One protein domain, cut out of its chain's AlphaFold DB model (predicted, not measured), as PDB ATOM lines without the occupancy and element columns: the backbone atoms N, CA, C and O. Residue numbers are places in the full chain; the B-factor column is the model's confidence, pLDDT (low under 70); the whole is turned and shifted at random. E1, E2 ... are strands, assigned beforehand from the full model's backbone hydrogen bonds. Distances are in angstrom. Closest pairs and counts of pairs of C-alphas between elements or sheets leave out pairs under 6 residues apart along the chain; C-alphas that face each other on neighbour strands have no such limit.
ATOM      1  N   ALA A  93     -39.263  33.018 -28.714       95.50
ATOM      2  CA  ALA A  93     -38.596  32.099 -27.803       95.50
ATOM      3  C   ALA A  93     -37.748  31.054 -28.530       95.50
ATOM      4  O   ALA A  93     -38.097  30.591 -29.615       95.50
ATOM      5  N   VAL A  94     -36.684  30.602 -27.878       97.19
ATOM      6  CA  VAL A  94     -35.873  29.461 -28.313       97.19
ATOM      7  C   VAL A  94     -35.848  28.419 -27.210       97.19
ATOM      8  O   VAL A  94     -35.654  28.755 -26.046       97.19
ATOM      9  N   VAL A  95     -36.074  27.159 -27.566       96.88
ATOM     10  CA  VAL A  95     -36.088  26.037 -26.626       96.88
ATOM     11  C   VAL A  95     -34.841  25.200 -26.846       96.88
ATOM     12  O   VAL A  95     -34.643  24.634 -27.925       96.88
ATOM     13  N   LEU A  96     -34.040  25.103 -25.794       96.25
ATOM     14  CA  LEU A  96     -32.841  24.284 -25.719       96.25
ATOM     15  C   LEU A  96     -33.122  23.126 -24.771       96.25
ATOM     16  O   LEU A  96     -33.536  23.366 -23.639       96.25
ATOM     17  N   VAL A  97     -32.917  21.887 -25.201       94.81
ATOM     18  CA  VAL A  97     -32.993  20.727 -24.306       94.81
ATOM     19  C   VAL A  97     -31.595  20.451 -23.780       94.81
ATOM     20  O   VAL A  97     -30.680  20.207 -24.557       94.81
ATOM     21  N   THR A  98     -31.418  20.528 -22.466       92.56
ATOM     22  CA  THR A  98     -30.119  20.330 -21.805       92.56
ATOM     23  C   THR A  98     -29.939  18.904 -21.325       92.56
ATOM     24  O   THR A  98     -28.818  18.434 -21.213       92.56
ATOM     25  N   ASP A  99     -31.036  18.204 -21.058       90.69
ATOM     26  CA  ASP A  99     -31.021  16.788 -20.729       90.69
ATOM     27  C   ASP A  99     -32.352  16.151 -21.124       90.69
ATOM     28  O   ASP A  99     -33.406  16.795 -21.082       90.69
ATOM     29  N   ARG A 100     -32.307  14.882 -21.513       87.31
ATOM     30  CA  ARG A 100     -33.495  14.069 -21.741       87.31
ATOM     31  C   ARG A 100     -33.174  12.605 -21.531       87.31
ATOM     32  O   ARG A 100     -32.136  12.116 -21.968       87.31
ATOM     33  N   SER A 101     -34.124  11.886 -20.956       86.50
ATOM     34  CA  SER A 101     -34.043  10.437 -20.846       86.50
ATOM     35  C   SER A 101     -35.387   9.804 -21.168       86.50
ATOM     36  O   SER A 101     -36.445  10.420 -21.007       86.50
ATOM     37  N   ARG A 102     -35.329   8.565 -21.654       81.56
ATOM     38  CA  ARG A 102     -36.499   7.723 -21.865       81.56
ATOM     39  C   ARG A 102     -36.276   6.391 -21.156       81.56
ATOM     40  O   ARG A 102     -35.283   5.722 -21.428       81.56
ATOM     41  N   SER A 103     -37.184   6.038 -20.255       77.81
ATOM     42  CA  SER A 103     -37.271   4.710 -19.642       77.81
ATOM     43  C   SER A 103     -38.326   3.898 -20.384       77.81
ATOM     44  O   SER A 103     -39.420   4.409 -20.617       77.81
ATOM     45  N   PHE A 104     -37.995   2.653 -20.734       65.88
ATOM     46  CA  PHE A 104     -38.890   1.698 -21.404       65.88
ATOM     47  C   PHE A 104     -39.533   0.706 -20.416       65.88
ATOM     48  O   PHE A 104     -39.726  -0.469 -20.727       65.88
ATOM     49  N   ASP A 105     -39.781   1.145 -19.181       65.38
ATOM     50  CA  ASP A 105     -40.498   0.350 -18.179       65.38
ATOM     51  C   ASP A 105     -42.015   0.303 -18.458       65.38
ATOM     52  O   ASP A 105     -42.510   0.872 -19.429       65.38
ATOM     53  N   ALA A 106     -42.777  -0.387 -17.598       55.31
ATOM     54  CA  ALA A 106     -44.222  -0.590 -17.752       55.31
ATOM     55  C   ALA A 106     -45.055   0.709 -17.871       55.31
ATOM     56  O   ALA A 106     -46.236   0.631 -18.207       55.31
ATOM     57  N   LEU A 107     -44.471   1.881 -17.588       66.31
ATOM     58  CA  LEU A 107     -45.133   3.183 -17.678       66.31
ATOM     59  C   LEU A 107     -44.628   4.059 -18.826       66.31
ATOM     60  O   LEU A 107     -45.240   5.106 -19.036       66.31
ATOM     61  N   ASP A 108     -43.566   3.651 -19.534       84.25
ATOM     62  CA  ASP A 108     -42.883   4.387 -20.606       84.25
ATOM     63  C   ASP A 108     -42.700   5.872 -20.224       84.25
ATOM     64  O   ASP A 108     -43.588   6.703 -20.400       84.25
ATOM     65  N   VAL A 109     -41.568   6.247 -19.626       89.75
ATOM     66  CA  VAL A 109     -41.392   7.598 -19.055       89.75
ATOM     67  C   VAL A 109     -40.395   8.409 -19.867       89.75
ATOM     68  O   VAL A 109     -39.288   7.955 -20.136       89.75
ATOM     69  N   PHE A 110     -40.759   9.646 -20.206       91.25
ATOM     70  CA  PHE A 110     -39.861  10.637 -20.795       91.25
ATOM     71  C   PHE A 110     -39.661  11.795 -19.822       91.25
ATOM     72  O   PHE A 110     -40.622  12.478 -19.460       91.25
ATOM     73  N   THR A 111     -38.418  12.041 -19.423       92.00
ATOM     74  CA  THR A 111     -38.043  13.214 -18.624       92.00
ATOM     75  C   THR A 111     -37.164  14.134 -19.446       92.00
ATOM     76  O   THR A 111     -36.415  13.688 -20.318       92.00
ATOM     77  N   PHE A 112     -37.261  15.433 -19.183       92.75
ATOM     78  CA  PHE A 112     -36.406  16.415 -19.826       92.75
ATOM     79  C   PHE A 112     -36.121  17.603 -18.912       92.75
ATOM     80  O   PHE A 112     -36.937  17.975 -18.064       92.75
ATOM     81  N   GLN A 113     -34.979  18.227 -19.164       94.38
ATOM     82  CA  GLN A 113     -34.636  19.564 -18.707       94.38
ATOM     83  C   GLN A 113     -34.444  20.448 -19.935       94.38
ATOM     84  O   GLN A 113     -33.813  20.049 -20.917       94.38
ATOM     85  N   ALA A 114     -35.017  21.644 -19.894       95.12
ATOM     86  CA  ALA A 114     -34.941  22.599 -20.978       95.12
ATOM     87  C   ALA A 114     -34.672  24.012 -20.463       95.12
ATOM     88  O   ALA A 114     -35.133  24.404 -19.393       95.12
ATOM     89  N   THR A 115     -33.974  24.796 -21.275       95.44
ATOM     90  CA  THR A 115     -33.860  26.244 -21.124       95.44
ATOM     91  C   THR A 115     -34.652  26.914 -22.238       95.44
ATOM     92  O   THR A 115     -34.412  26.672 -23.420       95.44
ATOM     93  N   VAL A 116     -35.594  27.775 -21.866       95.62
ATOM     94  CA  VAL A 116     -36.345  28.623 -22.792       95.62
ATOM     95  C   VAL A 116     -35.729  30.015 -22.779       95.62
ATOM     96  O   VAL A 116     -35.872  30.754 -21.806       95.62
ATOM     97  N   VAL A 117     -35.046  30.386 -23.855       95.62
ATOM     98  CA  VAL A 117     -34.461  31.717 -24.026       95.62
ATOM     99  C   VAL A 117     -35.498  32.651 -24.643       95.62
ATOM    100  O   VAL A 117     -36.077  32.342 -25.683       95.62
ATOM    101  N   ARG A 118     -35.730  33.799 -24.003       93.88
ATOM    102  CA  ARG A 118     -36.671  34.843 -24.436       93.88
ATOM    103  C   ARG A 118     -36.021  36.214 -24.322       93.88
ATOM    104  O   ARG A 118     -35.004  36.366 -23.650       93.88
ATOM    105  N   ALA A 119     -36.660  37.231 -24.898       89.81
ATOM    106  CA  ALA A 119     -36.225  38.621 -24.742       89.81
ATOM    107  C   ALA A 119     -36.220  39.087 -23.271       89.81
ATOM    108  O   ALA A 119     -35.405  39.917 -22.889       89.81
ATOM    109  N   THR A 120     -37.101  38.527 -22.437       89.88
ATOM    110  CA  THR A 120     -37.171  38.800 -20.993       89.88
ATOM    111  C   THR A 120     -36.125  38.042 -20.171       89.88
ATOM    112  O   THR A 120     -35.997  38.295 -18.976       89.88
ATOM    113  N   GLY A 121     -35.376  37.129 -20.794       91.00
ATOM    114  CA  GLY A 121     -34.358  36.306 -20.151       91.00
ATOM    115  C   GLY A 121     -34.616  34.799 -20.273       91.00
ATOM    116  O   GLY A 121     -35.673  34.367 -20.752       91.00
ATOM    117  N   PRO A 122     -33.631  33.978 -19.868       92.75
ATOM    118  CA  PRO A 122     -33.754  32.528 -19.855       92.75
ATOM    119  C   PRO A 122     -34.699  32.048 -18.749       92.75
ATOM    120  O   PRO A 122     -34.759  32.616 -17.660       92.75
ATOM    121  N   HIS A 123     -35.411  30.959 -19.017       91.62
ATOM    122  CA  HIS A 123     -36.298  30.300 -18.067       91.62
ATOM    123  C   HIS A 123     -36.093  28.786 -18.119       91.62
ATOM    124  O   HIS A 123     -36.238  28.175 -19.178       91.62
ATOM    125  N   ALA A 124     -35.737  28.184 -16.986       93.56
ATOM    126  CA  ALA A 124     -35.554  26.744 -16.884       93.56
ATOM    127  C   ALA A 124     -36.907  26.039 -16.717       93.56
ATOM    128  O   ALA A 124     -37.732  26.451 -15.905       93.56
ATOM    129  N   VAL A 125     -37.111  24.957 -17.465       94.38
ATOM    130  CA  VAL A 125     -38.310  24.122 -17.409       94.38
ATOM    131  C   VAL A 125     -37.889  22.664 -17.322       94.38
ATOM    132  O   VAL A 125     -37.194  22.155 -18.199       94.38
ATOM    133  N   THR A 126     -38.375  21.974 -16.297       93.56
ATOM    134  CA  THR A 126     -38.248  20.520 -16.167       93.56
ATOM    135  C   THR A 126     -39.616  19.893 -16.376       93.56
ATOM    136  O   THR A 126     -40.635  20.445 -15.954       93.56
ATOM    137  N   GLY A 127     -39.658  18.736 -17.026       91.75
ATOM    138  CA  GLY A 127     -40.910  18.037 -17.255       91.75
ATOM    139  C   GLY A 127     -40.762  16.529 -17.283       91.75
ATOM    140  O   GLY A 127     -39.709  15.979 -17.596       91.75
ATOM    141  N   GLN A 128     -41.874  15.871 -16.966       92.25
ATOM    142  CA  GLN A 128     -42.045  14.432 -17.088       92.25
ATOM    143  C   GLN A 128     -43.345  14.112 -17.827       92.25
ATOM    144  O   GLN A 128     -44.424  14.648 -17.525       92.25
ATOM    145  N   LEU A 129     -43.233  13.202 -18.784       90.88
ATOM    146  CA  LEU A 129     -44.318  12.585 -19.521       90.88
ATOM    147  C   LEU A 129     -44.338  11.087 -19.214       90.88
ATOM    148  O   LEU A 129     -43.286  10.460 -19.162       90.88
ATOM    149  N   SER A 130     -45.528  10.531 -19.038       90.94
ATOM    150  CA  SER A 130     -45.746   9.098 -18.838       90.94
ATOM    151  C   SER A 130     -46.823   8.634 -19.809       90.94
ATOM    152  O   SER A 130     -47.625   9.461 -20.265       90.94
ATOM    153  N   ALA A 131     -46.830   7.342 -20.131       89.12
ATOM    154  CA  ALA A 131     -47.819   6.771 -21.028       89.12
ATOM    155  C   ALA A 131     -49.240   7.015 -20.510       89.12
ATOM    156  O   ALA A 131     -49.501   7.019 -19.303       89.12
ATOM    157  N   ARG A 132     -50.173   7.248 -21.439       90.44
ATOM    158  CA  ARG A 132     -51.592   7.344 -21.093       90.44
ATOM    159  C   ARG A 132     -52.136   5.935 -20.817       90.44
ATOM    160  O   ARG A 132     -51.746   5.004 -21.528       90.44
ATOM    161  N   PRO A 133     -53.030   5.768 -19.823       90.06
ATOM    162  CA  PRO A 133     -53.664   4.481 -19.554       90.06
ATOM    163  C   PRO A 133     -54.277   3.891 -20.827       90.06
ATOM    164  O   PRO A 133     -54.888   4.622 -21.601       90.06
ATOM    165  N   ASP A 134     -54.073   2.591 -21.046       90.25
ATOM    166  CA  ASP A 134     -54.627   1.821 -22.170       90.25
ATOM    167  C   ASP A 134     -54.211   2.285 -23.584       90.25
ATOM    168  O   ASP A 134     -54.750   1.804 -24.580       90.25
ATOM    169  N   CYS A 135     -53.214   3.172 -23.700       90.44
ATOM    170  CA  CYS A 135     -52.748   3.715 -24.983       90.44
ATOM    171  C   CYS A 135     -51.383   3.177 -25.444       90.44
ATOM    172  O   CYS A 135     -50.953   3.482 -26.560       90.44
ATOM    173  N   GLY A 136     -50.710   2.376 -24.609       86.81
ATOM    174  CA  GLY A 136     -49.357   1.875 -24.860       86.81
ATOM    175  C   GLY A 136     -48.277   2.962 -24.775       86.81
ATOM    176  O   GLY A 136     -48.524   4.071 -24.300       86.81
ATOM    177  N   GLY A 137     -47.066   2.627 -25.233       88.00
ATOM    178  CA  GLY A 137     -45.944   3.568 -25.312       88.00
ATOM    179  C   GLY A 137     -46.200   4.728 -26.281       88.00
ATOM    180  O   GLY A 137     -47.092   4.668 -27.131       88.00
ATOM    181  N   PHE A 138     -45.409   5.796 -26.160       91.38
ATOM    182  CA  PHE A 138     -45.597   7.023 -26.945       91.38
ATOM    183  C   PHE A 138     -44.318   7.527 -27.609       91.38
ATOM    184  O   PHE A 138     -43.223   7.345 -27.096       91.38
ATOM    185  N   ASP A 139     -44.449   8.277 -28.693       90.56
ATOM    186  CA  ASP A 139     -43.350   9.010 -29.312       90.56
ATOM    187  C   ASP A 139     -43.445  10.501 -29.006       90.56
ATOM    188  O   ASP A 139     -44.506  11.113 -29.146       90.56
ATOM    189  N   VAL A 140     -42.320  11.102 -28.610       91.56
ATOM    190  CA  VAL A 140     -42.207  12.555 -28.435       91.56
ATOM    191  C   VAL A 140     -41.991  13.194 -29.800       91.56
ATOM    192  O   VAL A 140     -40.981  12.955 -30.456       91.56
ATOM    193  N   LEU A 141     -42.934  14.036 -30.215       92.25
ATOM    194  CA  LEU A 141     -42.912  14.705 -31.517       92.25
ATOM    195  C   LEU A 141     -42.232  16.071 -31.460       92.25
ATOM    196  O   LEU A 141     -41.661  16.524 -32.448       92.25
ATOM    197  N   GLY A 142     -42.302  16.749 -30.314       90.88
ATOM    198  CA  GLY A 142     -41.556  17.982 -30.123       90.88
ATOM    199  C   GLY A 142     -41.987  18.831 -28.939       90.88
ATOM    200  O   GLY A 142     -43.014  18.586 -28.306       90.88
ATOM    201  N   LEU A 143     -41.183  19.859 -28.677       93.38
ATOM    202  CA  LEU A 143     -41.372  20.873 -27.649       93.38
ATOM    203  C   LEU A 143     -41.524  22.243 -28.306       93.38
ATOM    204  O   LEU A 143     -40.775  22.585 -29.219       93.38
ATOM    205  N   ARG A 144     -42.488  23.032 -27.830       93.81
ATOM    206  CA  ARG A 144     -42.744  24.388 -28.318       93.81
ATOM    207  C   ARG A 144     -43.143  25.309 -27.178       93.81
ATOM    208  O   ARG A 144     -44.023  24.969 -26.391       93.81
ATOM    209  N   TRP A 145     -42.540  26.491 -27.118       93.19
ATOM    210  CA  TRP A 145     -42.977  27.538 -26.197       93.19
ATOM    211  C   TRP A 145     -44.262  28.196 -26.697       93.19
ATOM    212  O   TRP A 145     -44.334  28.566 -27.868       93.19
ATOM    213  N   MET A 146     -45.269  28.325 -25.836       91.56
ATOM    214  CA  MET A 146     -46.536  28.979 -26.145       91.56
ATOM    215  C   MET A 146     -47.162  29.594 -24.895       91.56
ATOM    216  O   MET A 146     -47.479  28.875 -23.947       91.56
ATOM    217  N   ARG A 147     -47.456  30.901 -24.950       84.50
ATOM    218  CA  ARG A 147     -48.229  31.622 -23.917       84.50
ATOM    219  C   ARG A 147     -47.734  31.301 -22.500       84.50
ATOM    220  O   ARG A 147     -48.497  30.793 -21.687       84.50
ATOM    221  N   GLU A 148     -46.451  31.539 -22.253       85.94
ATOM    222  CA  GLU A 148     -45.799  31.305 -20.955       85.94
ATOM    223  C   GLU A 148     -45.636  29.840 -20.518       85.94
ATOM    224  O   GLU A 148     -45.158  29.583 -19.420       85.94
ATOM    225  N   THR A 149     -45.967  28.870 -21.372       92.31
ATOM    226  CA  THR A 149     -45.793  27.443 -21.063       92.31
ATOM    227  C   THR A 149     -45.016  26.722 -22.151       92.31
ATOM    228  O   THR A 149     -45.087  27.055 -23.337       92.31
ATOM    229  N   LEU A 150     -44.296  25.674 -21.763       94.25
ATOM    230  CA  LEU A 150     -43.674  24.750 -22.696       94.25
ATOM    231  C   LEU A 150     -44.649  23.611 -23.000       94.25
ATOM    232  O   LEU A 150     -45.018  22.838 -22.117       94.25
ATOM    233  N   ARG A 151     -45.077  23.491 -24.258       94.75
ATOM    234  CA  ARG A 151     -45.966  22.419 -24.714       94.75
ATOM    235  C   ARG A 151     -45.162  21.314 -25.381       94.75
ATOM    236  O   ARG A 151     -44.520  21.539 -26.404       94.75
ATOM    237  N   LEU A 152     -45.277  20.112 -24.837       94.81
ATOM    238  CA  LEU A 152     -44.782  18.879 -25.437       94.81
ATOM    239  C   LEU A 152     -45.912  18.228 -26.235       94.81
ATOM    240  O   LEU A 152     -47.028  18.110 -25.728       94.81
ATOM    241  N   SER A 153     -45.626  17.811 -27.467       94.69
ATOM    242  CA  SER A 153     -46.538  17.017 -28.301       94.69
ATOM    243  C   SER A 153     -46.054  15.578 -28.413       94.69
ATOM    244  O   SER A 153     -44.866  15.348 -28.641       94.69
ATOM    245  N   ALA A 154     -46.972  14.626 -28.262       94.81
ATOM    246  CA  ALA A 154     -46.687  13.201 -28.310       94.81
ATOM    247  C   ALA A 154     -47.769  12.433 -29.082       94.81
ATOM    248  O   ALA A 154     -48.877  12.935 -29.306       94.81
ATOM    249  N   ARG A 155     -47.428  11.214 -29.503       94.88
ATOM    250  CA  ARG A 155     -48.332  10.274 -30.171       94.88
ATOM    251  C   ARG A 155     -48.253   8.913 -29.504       94.88
ATOM    252  O   ARG A 155     -47.156   8.421 -29.302       94.88
ATOM    253  N   ASP A 156     -49.392   8.296 -29.240       93.31
ATOM    254  CA  ASP A 156     -49.497   6.907 -28.772       93.31
ATOM    255  C   ASP A 156     -50.609   6.163 -29.536       93.31
ATOM    256  O   ASP A 156     -51.124   6.667 -30.545       93.31
ATOM    257  N   GLY A 157     -50.992   4.971 -29.067       93.44
ATOM    258  CA  GLY A 157     -52.062   4.163 -29.659       93.44
ATOM    259  C   GLY A 157     -53.444   4.830 -29.643       93.44
ATOM    260  O   GLY A 157     -54.270   4.540 -30.505       93.44
ATOM    261  N   CYS A 158     -53.680   5.781 -28.738       95.31
ATOM    262  CA  CYS A 158     -54.919   6.559 -28.655       95.31
ATOM    263  C   CYS A 158     -54.869   7.865 -29.471       95.31
ATOM    264  O   CYS A 158     -55.828   8.638 -29.460       95.31
ATOM    265  N   GLY A 159     -53.757   8.158 -30.152       96.00
ATOM    266  CA  GLY A 159     -53.620   9.294 -31.065       96.00
ATOM    267  C   GLY A 159     -52.701  10.411 -30.569       96.00
ATOM    268  O   GLY A 159     -51.828  10.212 -29.728       96.00
ATOM    269  N   LEU A 160     -52.866  11.602 -31.154       96.69
ATOM    270  CA  LEU A 160     -52.060  12.786 -30.844       96.69
ATOM    271  C   LEU A 160     -52.558  13.482 -29.580       96.69
ATOM    272  O   LEU A 160     -53.757  13.689 -29.401       96.69
ATOM    273  N   TRP A 161     -51.628  13.917 -28.738       94.62
ATOM    274  CA  TRP A 161     -51.943  14.653 -27.521       94.62
ATOM    275  C   TRP A 161     -50.785  15.553 -27.099       94.62
ATOM    276  O   TRP A 161     -49.687  15.501 -27.655       94.62
ATOM    277  N   THR A 162     -51.041  16.430 -26.128       94.12
ATOM    278  CA  THR A 162     -50.040  17.392 -25.665       94.12
ATOM    279  C   THR A 162     -50.114  17.635 -24.167       94.12
ATOM    280  O   THR A 162     -51.217  17.665 -23.622       94.12
ATOM    281  N   LYS A 163     -48.973  17.917 -23.534       93.75
ATOM    282  CA  LYS A 163     -48.865  18.315 -22.120       93.75
ATOM    283  C   LYS A 163     -48.154  19.662 -21.996       93.75
ATOM    284  O   LYS A 163     -47.281  19.966 -22.807       93.75
ATOM    285  N   ARG A 164     -48.554  20.474 -21.017       94.69
ATOM    286  CA  ARG A 164     -47.937  21.772 -20.704       94.69
ATOM    287  C   ARG A 164     -47.021  21.644 -19.488       94.69
ATOM    288  O   ARG A 164     -47.292  20.837 -18.603       94.69
ATOM    289  N   PHE A 165     -45.953  22.430 -19.477       93.19
ATOM    290  CA  PHE A 165     -44.946  22.510 -18.421       93.19
ATOM    291  C   PHE A 165     -44.542  23.972 -18.196       93.19
ATOM    292  O   PHE A 165     -44.696  24.796 -19.101       93.19
ATOM    293  N   GLY A 166     -43.987  24.280 -17.022       83.19
ATOM    294  CA  GLY A 166     -43.558  25.642 -16.677       83.19
ATOM    295  C   GLY A 166     -44.693  26.563 -16.219       83.19
ATOM    296  O   GLY A 166     -44.509  27.773 -16.192       83.19
ATOM    297  N   GLU A 167     -45.856  26.009 -15.861       68.75
ATOM    298  CA  GLU A 167     -46.862  26.756 -15.102       68.75
ATOM    299  C   GLU A 167     -46.271  27.038 -13.712       68.75
ATOM    300  O   GLU A 167     -45.887  26.109 -12.996       68.75
ATOM    301  N   THR A 168     -46.125  28.314 -13.348       54.56
ATOM    302  CA  THR A 168     -45.912  28.689 -11.946       54.56
ATOM    303  C   THR A 168     -47.113  28.159 -11.147       54.56
ATOM    304  O   THR A 168     -48.231  28.322 -11.643       54.56
ATOM    305  N   PRO A 169     -46.911  27.509  -9.985       41.53
ATOM    306  CA  PRO A 169     -48.003  26.988  -9.161       41.53
ATOM    307  C   PRO A 169     -49.083  28.023  -8.834       41.53
ATOM    308  O   PRO A 169     -48.725  29.213  -8.668       41.53
TER     309      PRO A 169
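AT A GLANCE: This is residues 93 to 169 of the 169 residues of an uncharacterized protein of Deinococcus indicus (UniProt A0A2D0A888). Two strongly twisted three-stranded sheets lie face to face as a small sandwich, with the strands of one at 35 degrees to those of the other. E1, E2 and E3 make one layer, E4, E5 and E6 the other, and the chain crosses between them once, at the link from E3 to E4; residues 167 to 169 trail off as a short tail. The printed part has 77 residues, with no named helix and six named strands, E1 to E6 in chain order. Each sheet is antiparallel, in the orders E1 - E2 - E3 and E4 - E5 - E6, and the class is all strand. The whole is compact, with a radius of gyration of the C-alphas of 12.9 A, and has an elongated outline spanning 41 by 23 by 21 A.

HOW THE PARTS SIT: One sheet holds E1, residues 93 to 103, E2, residues 109 to 118, and E3, residues 121 to 130. It is a meander, each strand the antiparallel neighbour of the one before. E1 and E2 form a hairpin at 166 degrees, with N 96 and O 115 at 2.9 A, within hydrogen-bond range. E2 and E3 form another at 164 degrees, with N 114 and O 125 at 2.8 A. E1, an edge strand, bends by 59 degrees at residue 98. The second sheet, also a meander, holds E4, residues 139 to 146, E5, residues 149 to 156, and E6, residues 159 to 165. E4 and E5 form a hairpin at 159 degrees, with N 144 and O 151 at 2.9 A. E5 and E6 form a hairpin at 155 degrees, with N 152 and O 163 at 2.9 A. The facing parts of the two sheets are 10.0 A centre to centre, and their best planes are 20 degrees apart. The closest C-alphas of E1 and E4 are those of Ala 93 and Trp 145, 6.5 A; those of E3 and E6 are Gly 127 and Phe 165, 6.1 A. E1 and E6 are apart, and E2 and E5 are only just apart, closest 8.3 A.

IN THESE COORDINATES: E1 begins at C-alpha 93 (-38.596, 32.099, -27.803) and is 28.6 A long; E2 is 28.2 A and E3 29.5 A. E4, 20.5 A long, begins at C-alpha 139 (-43.350, 9.010, -29.312). E5 is 22.2 A long, and E6, 20.2 A, ends at C-alpha 165 (-44.946, 22.510, -18.421).

THE WHOLE: The C-alphas farthest apart, of Ala 119 and Asp 134, are 41.2 A apart. The printed part has no cut and no long link; the link from E3 to E4 is short, with 8 residues, and the others are tight. Mean pLDDT of the printed part is 89.0, with residues 104 to 107 and 167 to 169 under 70.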